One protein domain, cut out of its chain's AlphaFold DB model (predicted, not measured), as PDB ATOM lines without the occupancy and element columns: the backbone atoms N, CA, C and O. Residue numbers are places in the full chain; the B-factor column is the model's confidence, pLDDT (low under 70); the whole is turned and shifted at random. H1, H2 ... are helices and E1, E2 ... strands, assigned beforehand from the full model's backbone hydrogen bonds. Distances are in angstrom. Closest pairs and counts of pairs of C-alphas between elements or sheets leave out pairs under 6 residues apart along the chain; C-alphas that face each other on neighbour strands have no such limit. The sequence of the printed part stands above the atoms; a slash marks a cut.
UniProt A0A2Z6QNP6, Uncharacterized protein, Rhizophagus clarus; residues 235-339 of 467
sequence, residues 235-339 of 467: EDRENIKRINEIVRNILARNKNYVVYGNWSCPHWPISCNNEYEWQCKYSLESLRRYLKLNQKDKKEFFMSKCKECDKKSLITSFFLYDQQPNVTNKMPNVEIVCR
ATOM      1  N   GLU A 235      50.040 139.128 132.080       84.25
ATOM      2  CA  GLU A 235      51.412 139.599 131.884       84.25
ATOM      3  C   GLU A 235      52.325 138.497 131.328       84.25
ATOM      4  O   GLU A 235      53.057 138.750 130.374       84.25
ATOM      5  N   ASP A 236      52.214 137.258 131.824       86.44
ATOM      6  CA  ASP A 236      52.935 136.110 131.258       86.44
ATOM      7  C   ASP A 236      52.598 135.903 129.783       86.44
ATOM      8  O   ASP A 236      53.497 135.819 128.953       86.44
ATOM      9  N   ARG A 237      51.302 135.866 129.435       88.75
ATOM     10  CA  ARG A 237      50.856 135.672 128.044       88.75
ATOM     11  C   ARG A 237      51.387 136.759 127.110       88.75
ATOM     12  O   ARG A 237      51.769 136.462 125.981       88.75
ATOM     13  N   GLU A 238      51.436 138.003 127.574       87.75
ATOM     14  CA  GLU A 238      51.973 139.126 126.806       87.75
ATOM     15  C   GLU A 238      53.505 139.064 126.671       87.75
ATOM     16  O   GLU A 238      54.050 139.318 125.596       87.75
ATOM     17  N   ASN A 239      54.215 138.658 127.728       89.12
ATOM     18  CA  ASN A 239      55.661 138.446 127.680       89.12
ATOM     19  C   ASN A 239      56.035 137.265 126.765       89.12
ATOM     20  O   ASN A 239      56.974 137.383 125.982       89.12
ATOM     21  N   ILE A 240      55.273 136.168 126.792       92.50
ATOM     22  CA  ILE A 240      55.463 135.016 125.901       92.50
ATOM     23  C   ILE A 240      55.210 135.417 124.444       92.50
ATOM     24  O   ILE A 240      56.020 135.080 123.586       92.50
ATOM     25  N   LYS A 241      54.143 136.168 124.130       92.56
ATOM     26  CA  LYS A 241      53.918 136.705 122.769       92.56
ATOM     27  C   LYS A 241      55.129 137.492 122.265       92.56
ATOM     28  O   LYS A 241      55.652 137.186 121.200       92.56
ATOM     29  N   ARG A 242      55.616 138.431 123.075       92.19
ATOM     30  CA  ARG A 242      56.808 139.238 122.791       92.19
ATOM     31  C   ARG A 242      58.064 138.399 122.556       92.19
ATOM     32  O   ARG A 242      58.781 138.630 121.586       92.19
ATOM     33  N   ILE A 243      58.313 137.389 123.391       95.19
ATOM     34  CA  ILE A 243      59.444 136.469 123.198       95.19
ATOM     35  C   ILE A 243      59.275 135.647 121.911       95.19
ATOM     36  O   ILE A 243      60.248 135.489 121.180       95.19
ATOM     37  N   ASN A 244      58.061 135.190 121.569       95.50
ATOM     38  CA  ASN A 244      57.814 134.516 120.288       95.50
ATOM     39  C   ASN A 244      58.170 135.417 119.094       95.50
ATOM     40  O   ASN A 244      58.845 134.939 118.187       95.50
ATOM     41  N   GLU A 245      57.783 136.701 119.089       95.38
ATOM     42  CA  GLU A 245      58.167 137.610 117.995       95.38
ATOM     43  C   GLU A 245      59.683 137.815 117.919       95.38
ATOM     44  O   GLU A 245      60.255 137.757 116.829       95.38
ATOM     45  N   ILE A 246      60.360 137.970 119.062       96.00
ATOM     46  CA  ILE A 246      61.826 138.066 119.102       96.00
ATOM     47  C   ILE A 246      62.469 136.797 118.528       96.00
ATOM     48  O   ILE A 246      63.339 136.897 117.666       96.00
ATOM     49  N   VAL A 247      62.011 135.608 118.932       95.75
ATOM     50  CA  VAL A 247      62.542 134.329 118.438       95.75
ATOM     51  C   VAL A 247      62.260 134.134 116.942       95.75
ATOM     52  O   VAL A 247      63.161 133.718 116.214       95.75
ATOM     53  N   ARG A 248      61.076 134.505 116.434       95.44
ATOM     54  CA  ARG A 248      60.801 134.494 114.983       95.44
ATOM     55  C   ARG A 248      61.747 135.422 114.219       95.44
ATOM     56  O   ARG A 248      62.323 135.000 113.224       95.44
ATOM     57  N   ASN A 249      61.981 136.638 114.716       94.44
ATOM     58  CA  ASN A 249      62.938 137.580 114.125       94.44
ATOM     59  C   ASN A 249      64.410 137.164 114.309       94.44
ATOM     60  O   ASN A 249      65.281 137.698 113.627       94.44
ATOM     61  N   ILE A 250      64.722 136.247 115.230       94.00
ATOM     62  CA  ILE A 250      66.036 135.594 115.327       94.00
ATOM     63  C   ILE A 250      66.185 134.518 114.244       94.00
ATOM     64  O   ILE A 250      67.222 134.459 113.591       94.00
ATOM     65  N   LEU A 251      65.145 133.712 114.028       92.38
ATOM     66  CA  LEU A 251      65.163 132.569 113.112       92.38
ATOM     67  C   LEU A 251      64.972 132.933 111.632       92.38
ATOM     68  O   LEU A 251      65.490 132.227 110.775       92.38
ATOM     69  N   ALA A 252      64.259 134.015 111.317       87.75
ATOM     70  CA  ALA A 252      63.951 134.437 109.944       87.75
ATOM     71  C   ALA A 252      65.093 135.212 109.242       87.75
ATOM     72  O   ALA A 252      64.839 135.983 108.315       87.75
ATOM     73  N   ARG A 253      66.339 135.080 109.717       72.00
ATOM     74  CA  ARG A 253      67.493 135.876 109.263       72.00
ATOM     75  C   ARG A 253      68.350 135.141 108.245       72.00
ATOM     76  O   ARG A 253      68.535 133.934 108.333       72.00
ATOM     77  N   ASN A 254      69.041 135.931 107.426       62.94
ATOM     78  CA  ASN A 254      70.125 135.460 106.559       62.94
ATOM     79  C   ASN A 254      71.491 135.380 107.281       62.94
ATOM     80  O   ASN A 254      72.465 134.918 106.696       62.94
ATOM     81  N   LYS A 255      71.601 135.867 108.529       74.12
ATOM     82  CA  LYS A 255      72.844 135.875 109.323       74.12
ATOM     83  C   LYS A 255      72.792 134.842 110.449       74.12
ATOM     84  O   LYS A 255      71.921 134.920 111.317       74.12
ATOM     85  N   ASN A 256      73.778 133.945 110.469       81.81
ATOM     86  CA  ASN A 256      73.938 132.882 111.465       81.81
ATOM     87  C   ASN A 256      74.533 133.413 112.779       81.81
ATOM     88  O   ASN A 256      75.694 133.176 113.098       81.81
ATOM     89  N   TYR A 257      73.725 134.144 113.546       88.56
ATOM     90  CA  TYR A 257      74.107 134.608 114.880       88.56
ATOM     91  C   TYR A 257      74.267 133.450 115.870       88.56
ATOM     92  O   TYR A 257      73.396 132.584 115.969       88.56
ATOM     93  N   VAL A 258      75.308 133.511 116.705       91.00
ATOM     94  CA  VAL A 258      75.346 132.755 117.961       91.00
ATOM     95  C   VAL A 258      74.444 133.474 118.963       91.00
ATOM     96  O   VAL A 258      74.640 134.659 119.249       91.00
ATOM     97  N   VAL A 259      73.426 132.770 119.459       93.69
ATOM     98  CA  VAL A 259      72.370 133.340 120.304       93.69
ATOM     99  C   VAL A 259      72.592 132.944 121.757       93.69
ATOM    100  O   VAL A 259      72.688 131.760 122.071       93.69
ATOM    101  N   TYR A 260      72.597 133.932 122.645       92.44
ATOM    102  CA  TYR A 260      72.555 133.729 124.089       92.44
ATOM    103  C   TYR A 260      71.286 134.365 124.653       92.44
ATOM    104  O   TYR A 260      70.929 135.490 124.301       92.44
ATOM    105  N   GLY A 261      70.588 133.644 125.525       92.00
ATOM    106  CA  GLY A 261      69.572 134.232 126.389       92.00
ATOM    107  C   GLY A 261      70.207 134.741 127.673       92.00
ATOM    108  O   GLY A 261      71.192 134.168 128.131       92.00
ATOM    109  N   ASN A 262      69.666 135.824 128.223       87.94
ATOM    110  CA  ASN A 262      70.262 136.551 129.336       87.94
ATOM    111  C   ASN A 262      69.187 136.961 130.356       87.94
ATOM    112  O   ASN A 262      68.122 137.473 129.983       87.94
ATOM    113  N   TRP A 263      69.460 136.730 131.641       87.12
ATOM    114  CA  TRP A 263      68.522 136.951 132.749       87.12
ATOM    115  C   TRP A 263      69.041 137.993 133.737       87.12
ATOM    116  O   TRP A 263      70.218 138.341 133.770       87.12
ATOM    117  N   SER A 264      68.141 138.505 134.575       79.81
ATOM    118  CA  SER A 264      68.528 139.359 135.694       79.81
ATOM    119  C   SER A 264      67.603 139.168 136.878       79.81
ATOM    120  O   SER A 264      66.380 139.213 136.714       79.81
ATOM    121  N   CYS A 265      68.179 139.044 138.071       79.81
ATOM    122  CA  CYS A 265      67.410 138.954 139.301       79.81
ATOM    123  C   CYS A 265      66.517 140.203 139.499       79.81
ATOM    124  O   CYS A 265      67.026 141.324 139.416       79.81
ATOM    125  N   PRO A 266      65.210 140.050 139.803       72.94
ATOM    126  CA  PRO A 266      64.314 141.181 140.065       72.94
ATOM    127  C   PRO A 266      64.627 141.931 141.371       72.94
ATOM    128  O   PRO A 266      64.132 143.035 141.561       72.94
ATOM    129  N   HIS A 267      65.429 141.346 142.267       72.31
ATOM    130  CA  HIS A 267      65.890 141.975 143.508       72.31
ATOM    131  C   HIS A 267      67.207 142.756 143.362       72.31
ATOM    132  O   HIS A 267      67.640 143.397 144.314       72.31
ATOM    133  N   TRP A 268      67.870 142.706 142.204       68.56
ATOM    134  CA  TRP A 268      69.113 143.446 141.986       68.56
ATOM    135  C   TRP A 268      68.832 144.951 141.787       68.56
ATOM    136  O   TRP A 268      67.905 145.283 141.040       68.56
ATOM    137  N   PRO A 269      69.622 145.877 142.369       62.22
ATOM    138  CA  PRO A 269      70.811 145.669 143.211       62.22
ATOM    139  C   PRO A 269      70.511 145.696 144.727       62.22
ATOM    140  O   PRO A 269      71.410 145.925 145.521       62.22
ATOM    141  N   ILE A 270      69.248 145.552 145.142       65.56
ATOM    142  CA  ILE A 270      68.794 145.826 146.518       65.56
ATOM    143  C   ILE A 270      69.200 144.715 147.497       65.56
ATOM    144  O   ILE A 270      69.640 145.008 148.602       65.56
ATOM    145  N   SER A 271      69.016 143.447 147.117       67.31
ATOM    146  CA  SER A 271      69.307 142.286 147.984       67.31
ATOM    147  C   SER A 271      69.894 141.087 147.235       67.31
ATOM    148  O   SER A 271      69.864 139.956 147.712       67.31
ATOM    149  N   CYS A 272      70.411 141.329 146.034       70.69
ATOM    150  CA  CYS A 272      71.126 140.354 145.220       70.69
ATOM    151  C   CYS A 272      72.347 141.048 144.624       70.69
ATOM    152  O   CYS A 272      72.182 142.038 143.905       70.69
ATOM    153  N   ASN A 273      73.538 140.522 144.914       63.12
ATOM    154  CA  ASN A 273      74.824 141.042 144.459       63.12
ATOM    155  C   ASN A 273      75.223 140.496 143.081       63.12
ATOM    156  O   ASN A 273      76.310 140.809 142.609       63.12
ATOM    157  N   ASN A 274      74.341 139.757 142.393       55.31
ATOM    158  CA  ASN A 274      74.501 139.335 140.996       55.31
ATOM    159  C   ASN A 274      74.645 140.518 139.997       55.31
ATOM    160  O   ASN A 274      73.754 140.840 139.195       55.31
ATOM    161  N   GLU A 275      75.829 141.134 139.997       48.22
ATOM    162  CA  GLU A 275      76.419 141.873 138.877       48.22
ATOM    163  C   GLU A 275      76.436 141.001 137.612       48.22
ATOM    164  O   GLU A 275      76.173 141.488 136.505       48.22
ATOM    165  N   TYR A 276      76.625 139.698 137.819       53.69
ATOM    166  CA  TYR A 276      76.593 138.633 136.831       53.69
ATOM    167  C   TYR A 276      75.176 138.411 136.292       53.69
ATOM    168  O   TYR A 276      74.300 137.813 136.920       53.69
ATOM    169  N   GLU A 277      74.952 138.910 135.077       60.84
ATOM    170  CA  GLU A 277      73.865 138.422 134.236       60.84
ATOM    171  C   GLU A 277      74.255 137.023 133.757       60.84
ATOM    172  O   GLU A 277      75.226 136.877 133.012       60.84
ATOM    173  N   TRP A 278      73.543 135.989 134.206       74.75
ATOM    174  CA  TRP A 278      73.821 134.636 133.739       74.75
ATOM    175  C   TRP A 278      73.248 134.439 132.336       74.75
ATOM    176  O   TRP A 278      72.148 134.908 132.016       74.75
ATOM    177  N   GLN A 279      74.010 133.737 131.500       79.75
ATOM    178  CA  GLN A 279      73.702 133.527 130.091       79.75
ATOM    179  C   GLN A 279      73.565 132.043 129.771       79.75
ATOM    180  O   GLN A 279      74.181 131.194 130.406       79.75
ATOM    181  N   CYS A 280      72.755 131.729 128.764       86.38
ATOM    182  CA  CYS A 280      72.611 130.377 128.237       86.38
ATOM    183  C   CYS A 280      72.671 130.422 126.710       86.38
ATOM    184  O   CYS A 280      71.923 131.178 126.081       86.38
ATOM    185  N   LYS A 281      73.564 129.628 126.113       90.88
ATOM    186  CA  LYS A 281      73.697 129.497 124.660       90.88
ATOM    187  C   LYS A 281      72.521 128.699 124.101       90.88
ATOM    188  O   LYS A 281      72.260 127.581 124.539       90.88
ATOM    189  N   TYR A 282      71.856 129.230 123.081       92.81
ATOM    190  CA  TYR A 282      70.774 128.544 122.378       92.81
ATOM    191  C   TYR A 282      71.193 128.164 120.959       92.81
ATOM    192  O   TYR A 282      71.672 128.997 120.187       92.81
ATOM    193  N   SER A 283      70.955 126.905 120.583       91.56
ATOM    194  CA  SER A 283      70.985 126.497 119.178       91.56
ATOM    195  C   SER A 283      69.730 127.001 118.456       91.56
ATOM    196  O   SER A 283      68.656 127.136 119.055       91.56
ATOM    197  N   LEU A 284      69.837 127.233 117.144       91.06
ATOM    198  CA  LEU A 284      68.682 127.609 116.323       91.06
ATOM    199  C   LEU A 284      67.586 126.530 116.367       91.06
ATOM    200  O   LEU A 284      66.404 126.858 116.346       91.06
ATOM    201  N   GLU A 285      67.956 125.254 116.504       92.75
ATOM    202  CA  GLU A 285      66.988 124.157 116.588       92.75
ATOM    203  C   GLU A 285      66.216 124.147 117.915       92.75
ATOM    204  O   GLU A 285      64.998 123.970 117.915       92.75
ATOM    205  N   SER A 286      66.869 124.453 119.042       94.38
ATOM    206  CA  SER A 286      66.174 124.651 120.321       94.38
ATOM    207  C   SER A 286      65.178 125.815 120.252       94.38
ATOM    208  O   SER A 286      64.075 125.715 120.788       94.38
ATOM    209  N   LEU A 287      65.512 126.891 119.527       95.25
ATOM    210  CA  LEU A 287      64.604 128.019 119.289       95.25
ATOM    211  C   LEU A 287      63.439 127.668 118.340       95.25
ATOM    212  O   LEU A 287      62.311 128.109 118.566       95.25
ATOM    213  N   ARG A 288      63.661 126.838 117.309       95.25
ATOM    214  CA  ARG A 288      62.574 126.302 116.464       95.25
ATOM    215  C   ARG A 288      61.641 125.395 117.260       95.25
ATOM    216  O   ARG A 288      60.423 125.507 117.124       95.25
ATOM    217  N   ARG A 289      62.194 124.531 118.120       95.94
ATOM    218  CA  ARG A 289      61.427 123.668 119.029       95.94
ATOM    219  C   ARG A 289      60.585 124.496 119.996       95.94
ATOM    220  O   ARG A 289      59.392 124.234 120.112       95.94
ATOM    221  N   TYR A 290      61.161 125.543 120.592       96.00
ATOM    222  CA  TYR A 290      60.443 126.497 121.442       96.00
ATOM    223  C   TYR A 290      59.175 127.048 120.772       96.00
ATOM    224  O   TYR A 290      58.116 127.063 121.393       96.00
ATOM    225  N   LEU A 291      59.228 127.446 119.494       96.38
ATOM    226  CA  LEU A 291      58.052 127.990 118.803       96.38
ATOM    227  C   LEU A 291      56.899 126.979 118.658       96.38
ATOM    228  O   LEU A 291      55.743 127.406 118.589       96.38
ATOM    229  N   LYS A 292      57.182 125.670 118.675       96.25
ATOM    230  CA  LYS A 292      56.184 124.584 118.608       96.25
ATOM    231  C   LYS A 292      55.548 124.245 119.967       96.25
ATOM    232  O   LYS A 292      54.506 123.602 119.996       96.25
ATOM    233  N   LEU A 293      56.140 124.687 121.079       94.31
ATOM    234  CA  LEU A 293      55.647 124.414 122.434       94.31
ATOM    235  C   LEU A 293      54.293 125.089 122.734       94.31
ATOM    236  O   LEU A 293      53.944 126.133 122.160       94.31
ATOM    237  N   ASN A 294      53.548 124.530 123.693       92.44
ATOM    238  CA  ASN A 294      52.347 125.164 124.244       92.44
ATOM    239  C   ASN A 294      52.712 126.397 125.110       92.44
ATOM    240  O   ASN A 294      53.880 126.669 125.381       92.44
ATOM    241  N   GLN A 295      51.722 127.186 125.545       88.44
ATOM    242  CA  GLN A 295      51.978 128.433 126.286       88.44
ATOM    243  C   GLN A 295      52.650 128.225 127.661       88.44
ATOM    244  O   GLN A 295      53.443 129.073 128.069       88.44
ATOM    245  N   LYS A 296      52.356 127.130 128.376       88.88
ATOM    246  CA  LYS A 296      52.953 126.824 129.689       88.88
ATOM    247  C   LYS A 296      54.436 126.500 129.519       88.88
ATOM    248  O   LYS A 296      55.280 127.168 130.112       88.88
ATOM    249  N   ASP A 297      54.744 125.578 128.616       92.50
ATOM    250  CA  ASP A 297      56.109 125.128 128.340       92.50
ATOM    251  C   ASP A 297      56.951 126.266 127.727       92.50
ATOM    252  O   ASP A 297      58.135 126.401 128.022       92.50
ATOM    253  N   LYS A 298      56.332 127.164 126.939       92.81
ATOM    254  CA  LYS A 298      56.970 128.407 126.458       92.81
ATOM    255  C   LYS A 298      57.350 129.376 127.573       92.81
ATOM    256  O   LYS A 298      58.309 130.127 127.402       92.81
ATOM    257  N   LYS A 299      56.612 129.413 128.685       91.06
ATOM    258  CA  LYS A 299      57.064 130.159 129.866       91.06
ATOM    259  C   LYS A 299      58.307 129.473 130.418       91.06
ATOM    260  O   LYS A 299      59.360 130.094 130.494       91.06
ATOM    261  N   GLU A 300      58.174 128.190 130.742       92.06
ATOM    262  CA  GLU A 300      59.187 127.382 131.426       92.06
ATOM    263  C   GLU A 300      60.538 127.334 130.696       92.06
ATOM    264  O   GLU A 300      61.562 127.564 131.331       92.06
ATOM    265  N   PHE A 301      60.546 127.191 129.367       94.19
ATOM    266  CA  PHE A 301      61.755 127.180 128.527       94.19
ATOM    267  C   PHE A 301      62.680 128.400 128.720       94.19
ATOM    268  O   PHE A 301      63.894 128.303 128.538       94.19
ATOM    269  N   PHE A 302      62.112 129.558 129.077       93.94
ATOM    270  CA  PHE A 302      62.849 130.799 129.327       93.94
ATOM    271  C   PHE A 302      62.790 131.256 130.795       93.94
ATOM    272  O   PHE A 302      63.174 132.390 131.104       93.94
ATOM    273  N   MET A 303      62.328 130.401 131.712       91.56
ATOM    274  CA  MET A 303      62.416 130.652 133.150       91.56
ATOM    275  C   MET A 303      63.766 130.195 133.694       91.56
ATOM    276  O   MET A 303      64.204 129.078 133.445       91.56
ATOM    277  N   SER A 304      64.387 131.031 134.520       88.19
ATOM    278  CA  SER A 304      65.599 130.670 135.252       88.19
ATOM    279  C   SER A 304      65.550 131.194 136.688       88.19
ATOM    280  O   SER A 304      64.910 132.213 136.964       88.19
ATOM    281  N   LYS A 305      66.180 130.480 137.622       86.75
ATOM    282  CA  LYS A 305      66.228 130.824 139.051       86.75
ATOM    283  C   LYS A 305      67.489 131.633 139.351       86.75
ATOM    284  O   LYS A 305      68.573 131.272 138.906       86.75
ATOM    285  N   CYS A 306      67.353 132.709 140.124       83.50
ATOM    286  CA  CYS A 306      68.502 133.422 140.680       83.50
ATOM    287  C   CYS A 306      69.255 132.518 141.671       83.50
ATOM    288  O   CYS A 306      68.632 132.027 142.610       83.50
ATOM    289  N   LYS A 307      70.576 132.349 141.515       81.00
ATOM    290  CA  LYS A 307      71.394 131.521 142.425       81.00
ATOM    291  C   LYS A 307      71.411 132.033 143.876       81.00
ATOM    292  O   LYS A 307      71.525 131.229 144.787       81.00
ATOM    293  N   GLU A 308      71.278 133.346 144.092       81.62
ATOM    294  CA  GLU A 308      71.353 133.964 145.432       81.62
ATOM    295  C   GLU A 308      70.035 133.907 146.219       81.62
ATOM    296  O   GLU A 308      70.052 133.828 147.440       81.62
ATOM    297  N   CYS A 309      68.883 134.003 145.545       84.81
ATOM    298  CA  CYS A 309      67.589 134.190 146.219       84.81
ATOM    299  C   CYS A 309      66.477 133.247 145.729       84.81
ATOM    300  O   CYS A 309      65.302 133.512 145.979       84.81
ATOM    301  N   ASP A 310      66.831 132.234 144.931       84.25
ATOM    302  CA  ASP A 310      65.982 131.230 144.258       84.25
ATOM    303  C   ASP A 310      64.802 131.763 143.409       84.25
ATOM    304  O   ASP A 310      64.057 131.012 142.770       84.25
ATOM    305  N   LYS A 311      64.621 133.088 143.334       84.25
ATOM    306  CA  LYS A 311      63.488 133.687 142.627       84.25
ATOM    307  C   LYS A 311      63.589 133.429 141.131       84.25
ATOM    308  O   LYS A 311      64.556 133.798 140.461       84.25
ATOM    309  N   LYS A 312      62.523 132.820 140.614       86.38
ATOM    310  CA  LYS A 312      62.300 132.574 139.193       86.38
ATOM    311  C   LYS A 312      62.124 133.904 138.443       86.38
ATOM    312  O   LYS A 312      61.270 134.714 138.792       86.38
ATOM    313  N   SER A 313      62.901 134.096 137.382       85.81
ATOM    314  CA  SER A 313      62.849 135.239 136.462       85.81
ATOM    315  C   SER A 313      62.741 134.756 135.013       85.81
ATOM    316  O   SER A 313      63.330 133.741 134.641       85.81
ATOM    317  N   LEU A 314      61.948 135.456 134.201       89.94
ATOM    318  CA  LEU A 314      61.840 135.205 132.762       89.94
ATOM    319  C   LEU A 314      62.997 135.907 132.034       89.94
ATOM    320  O   LEU A 314      63.485 136.933 132.512       89.94
ATOM    321  N   ILE A 315      63.410 135.379 130.878       91.38
ATOM    322  CA  ILE A 315      64.471 135.960 130.041       91.38
ATOM    323  C   ILE A 315      64.270 137.466 129.804       91.38
ATOM    324  O   ILE A 315      63.195 137.929 129.410       91.38
ATOM    325  N   THR A 316      65.321 138.250 130.046       88.31
ATOM    326  CA  THR A 316      65.249 139.720 130.031       88.31
ATOM    327  C   THR A 316      65.839 140.321 128.764       88.31
ATOM    328  O   THR A 316      65.428 141.413 128.358       88.31
ATOM    329  N   SER A 317      66.767 139.613 128.120       90.75
ATOM    330  CA  SER A 317      67.374 140.009 126.851       90.75
ATOM    331  C   SER A 317      67.910 138.814 126.057       90.75
ATOM    332  O   SER A 317      68.187 137.756 126.617       90.75
ATOM    333  N   PHE A 318      68.062 139.005 124.746       93.31
ATOM    334  CA  PHE A 318      68.809 138.114 123.859       93.31
ATOM    335  C   PHE A 318      70.060 138.831 123.355       93.31
ATOM    336  O   PHE A 318      69.973 139.953 122.845       93.31
ATOM    337  N   PHE A 319      71.208 138.178 123.483       92.06
ATOM    338  CA  PHE A 319      72.494 138.632 122.968       92.06
ATOM    339  C   PHE A 319      72.828 137.852 121.701       92.06
ATOM    340  O   PHE A 319      72.627 136.640 121.617       92.06
ATOM    341  N   LEU A 320      73.289 138.575 120.686       92.50
ATOM    342  CA  LEU A 320      73.472 138.063 119.337       92.50
ATOM    343  C   LEU A 320      74.882 138.414 118.892       92.50
ATOM    344  O   LEU A 320      75.218 139.594 118.770       92.50
ATOM    345  N   TYR A 321      75.688 137.388 118.652       91.12
ATOM    346  CA  TYR A 321      77.081 137.531 118.258       91.12
ATOM    347  C   TYR A 321      77.290 137.019 116.832       91.12
ATOM    348  O   TYR A 321      76.786 135.949 116.493       91.12
ATOM    349  N   ASP A 322      78.036 137.754 116.003       88.75
ATOM    350  CA  ASP A 322      78.363 137.315 114.630       88.75
ATOM    351  C   ASP A 322      79.290 136.072 114.636       88.75
ATOM    352  O   ASP A 322      79.331 135.310 113.678       88.75
ATOM    353  N   GLN A 323      80.016 135.855 115.739       85.69
ATOM    354  CA  GLN A 323      80.878 134.701 116.027       85.69
ATOM    355  C   GLN A 323      80.858 134.433 117.535       85.69
ATOM    356  O   GLN A 323      80.685 135.380 118.308       85.69
ATOM    357  N   GLN A 324      81.095 133.191 117.970       83.31
ATOM    358  CA  GLN A 324      81.140 132.848 119.398       83.31
ATOM    359  C   GLN A 324      82.112 133.785 120.156       83.31
ATOM    360  O   GLN A 324      83.171 134.130 119.623       83.31
ATOM    361  N   PRO A 325      81.744 134.309 121.340       80.50
ATOM    362  CA  PRO A 325      82.646 135.158 122.108       80.50
ATOM    363  C   PRO A 325      83.830 134.342 122.645       80.50
ATOM    364  O   PRO A 325      83.635 133.401 123.406       80.50
ATOM    365  N   ASN A 326      85.050 134.723 122.253       69.94
ATOM    366  CA  ASN A 326      86.301 134.103 122.723       69.94
ATOM    367  C   ASN A 326      86.791 134.681 124.062       69.94
ATOM    368  O   ASN A 326      87.734 134.166 124.649       69.94
ATOM    369  N   VAL A 327      86.184 135.778 124.515       67.88
ATOM    370  CA  VAL A 327      86.460 136.409 125.805       67.88
ATOM    371  C   VAL A 327      85.149 136.734 126.488       67.88
ATOM    372  O   VAL A 327      84.184 137.144 125.835       67.88
ATOM    373  N   THR A 328      85.174 136.596 127.808       59.25
ATOM    374  CA  THR A 328      84.135 136.992 128.757       59.25
ATOM    375  C   THR A 328      83.479 138.316 128.360       59.25
ATOM    376  O   THR A 328      82.315 138.365 127.972       59.25
ATOM    377  N   ASN A 329      84.248 139.400 128.297       63.94
ATOM    378  CA  ASN A 329      83.678 140.749 128.214       63.94
ATOM    379  C   ASN A 329      83.323 141.229 126.788       63.94
ATOM    380  O   ASN A 329      83.178 142.432 126.556       63.94
ATOM    381  N   LYS A 330      83.158 140.325 125.807       75.50
ATOM    382  CA  LYS A 330      82.775 140.711 124.434       75.50
ATOM    383  C   LYS A 330      81.344 141.263 124.417       75.50
ATOM    384  O   LYS A 330      80.380 140.557 124.722       75.50
ATOM    385  N   MET A 331      81.184 142.520 123.997       80.25
ATOM    386  CA  MET A 331      79.856 143.097 123.763       80.25
ATOM    387  C   MET A 331      79.148 142.381 122.596       80.25
ATOM    388  O   MET A 331      79.798 142.068 121.595       80.25
ATOM    389  N   PRO A 332      77.829 142.129 122.686       87.19
ATOM    390  CA  PRO A 332      77.077 141.518 121.597       87.19
ATOM    391  C   PRO A 332      76.952 142.461 120.398       87.19
ATOM    392  O   PRO A 332      76.774 143.670 120.551       87.19
ATOM    393  N   ASN A 333      76.973 141.893 119.193       89.38
ATOM    394  CA  ASN A 333      76.780 142.628 117.942       89.38
ATOM    395  C   ASN A 333      75.375 143.257 117.876       89.38
ATOM    396  O   ASN A 333      75.220 144.346 117.313       89.38
ATOM    397  N   VAL A 334      74.373 142.594 118.471       90.69
ATOM    398  CA  VAL A 334      73.033 143.134 118.756       90.69
ATOM    399  C   VAL A 334      72.540 142.624 120.115       90.69
ATOM    400  O   VAL A 334      72.569 141.426 120.389       90.69
ATOM    401  N   GLU A 335      72.012 143.524 120.945       91.38
ATOM    402  CA  GLU A 335      71.229 143.189 122.139       91.38
ATOM    403  C   GLU A 335      69.746 143.506 121.901       91.38
ATOM    404  O   GLU A 335      69.392 144.621 121.509       91.38
ATOM    405  N   ILE A 336      68.871 142.536 122.180       92.31
ATOM    406  CA  ILE A 336      67.414 142.708 122.177       92.31
ATOM    407  C   ILE A 336      66.923 142.592 123.619       92.31
ATOM    408  O   ILE A 336      66.720 141.492 124.127       92.31
ATOM    409  N   VAL A 337      66.707 143.723 124.288       90.06
ATOM    410  CA  VAL A 337      66.087 143.757 125.620       90.06
ATOM    411  C   VAL A 337      64.595 143.487 125.464       90.06
ATOM    412  O   VAL A 337      63.886 144.307 124.882       90.06
ATOM    413  N   CYS A 338      64.095 142.377 126.017       90.56
ATOM    414  CA  CYS A 338      62.748 141.870 125.749       90.56
ATOM    415  C   CYS A 338      61.681 142.964 125.889       90.56
ATOM    416  O   CYS A 338      60.968 143.246 124.939       90.56
ATOM    417  N   ARG A 339      61.613 143.667 127.029       83.88
ATOM    418  CA  ARG A 339      60.602 144.716 127.305       83.88
ATOM    419  C   ARG A 339      60.616 145.940 126.364       83.88
ATOM    420  O   ARG A 339      59.701 146.760 126.451       83.88
TER     421      ARG A 339
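What this domain is: This is residues 235 to 339 of the 467 residues of an uncharacterized protein of Rhizophagus clarus (UniProt A0A2Z6QNP6). A small twisted antiparallel sheet of four strands, in the order E2, E1, E5, E6, has three helices gathered to one side; H1 only grazes the sheet, and H2 and H3 pack on H1. A separate two-stranded hairpin, E3 and E4, follows the helices, and two long loops, residues 263 to 278 and 322 to 333, join strands of the sheet. The printed part has 105 residues with three named helices and six named strands, in the order H1, E1, E2, H2, H3, E3, E4, E5, E6, and its class is mixed, helices and strands. It is compact, with a radius of gyration of the C-alphas of 13.9 A, and flat, spanning 42 by 35 by 19 A.

How they stand to each other: In the sheet, the inner strands E1, residues 258 to 262, and E5, residues 317 to 321, are antiparallel at 156 degrees, with N 260 and O 319 2.9 A apart, within hydrogen-bond range. The edge strand E2, residues 279 to 282, forms a hairpin with E1, and N 280 and O 261 are 3.0 A apart. The other edge strand, E6, residues 334 to 337, forms a hairpin with E5, at 174 degrees, and N 318 and O 336 are 2.9 A apart. From edge to edge the strands' lines turn by 68 degrees. H1, residues 235 to 251, only grazes this sheet, with its residues 243 to 250. With residues 244 to 251 alone H1 touches H2, residues 284 to 292, at a steep tilt of 42 degrees, opposite ways; the closest C-alphas, of Val 247 and Leu 287, are 6.7 A apart. With residues 236 to 240 alone H1 touches H3, residues 295 to 300, about perpendicular at 82 degrees; the closest C-alphas, of Ile 240 and Lys 299, are 6.5 A apart. H2 and H3 are not on the sheet. E3, residues 303 to 305, and E4, residues 312 to 314, form an antiparallel hairpin, with N 304 and O 313 2.9 A apart; E4 runs on into E5 at 60 degrees. Every O i to N i+4 pair is within hydrogen-bond range in H1 and H3, and 4 of 5 are in H2.

Where its parts are: H1 begins at C-alpha 235, (51.412, 139.599, 131.884), and is 24.3 A long. H2 measures 13.1 A, E5 13.2 A and E1 13.0 A. E6 ends at C-alpha 337, (66.087, 143.757, 125.620).

The domain as a whole: The C-alphas farthest apart, of Asn 254 and Ser 271, are 42.0 A apart. The printed part has no cut. The links E1 to E2 and E5 to E6 are long. Mean pLDDT of the printed part is 85.0; residues 254, 268 to 271, 273 to 277 and 326 to 329 are under 70.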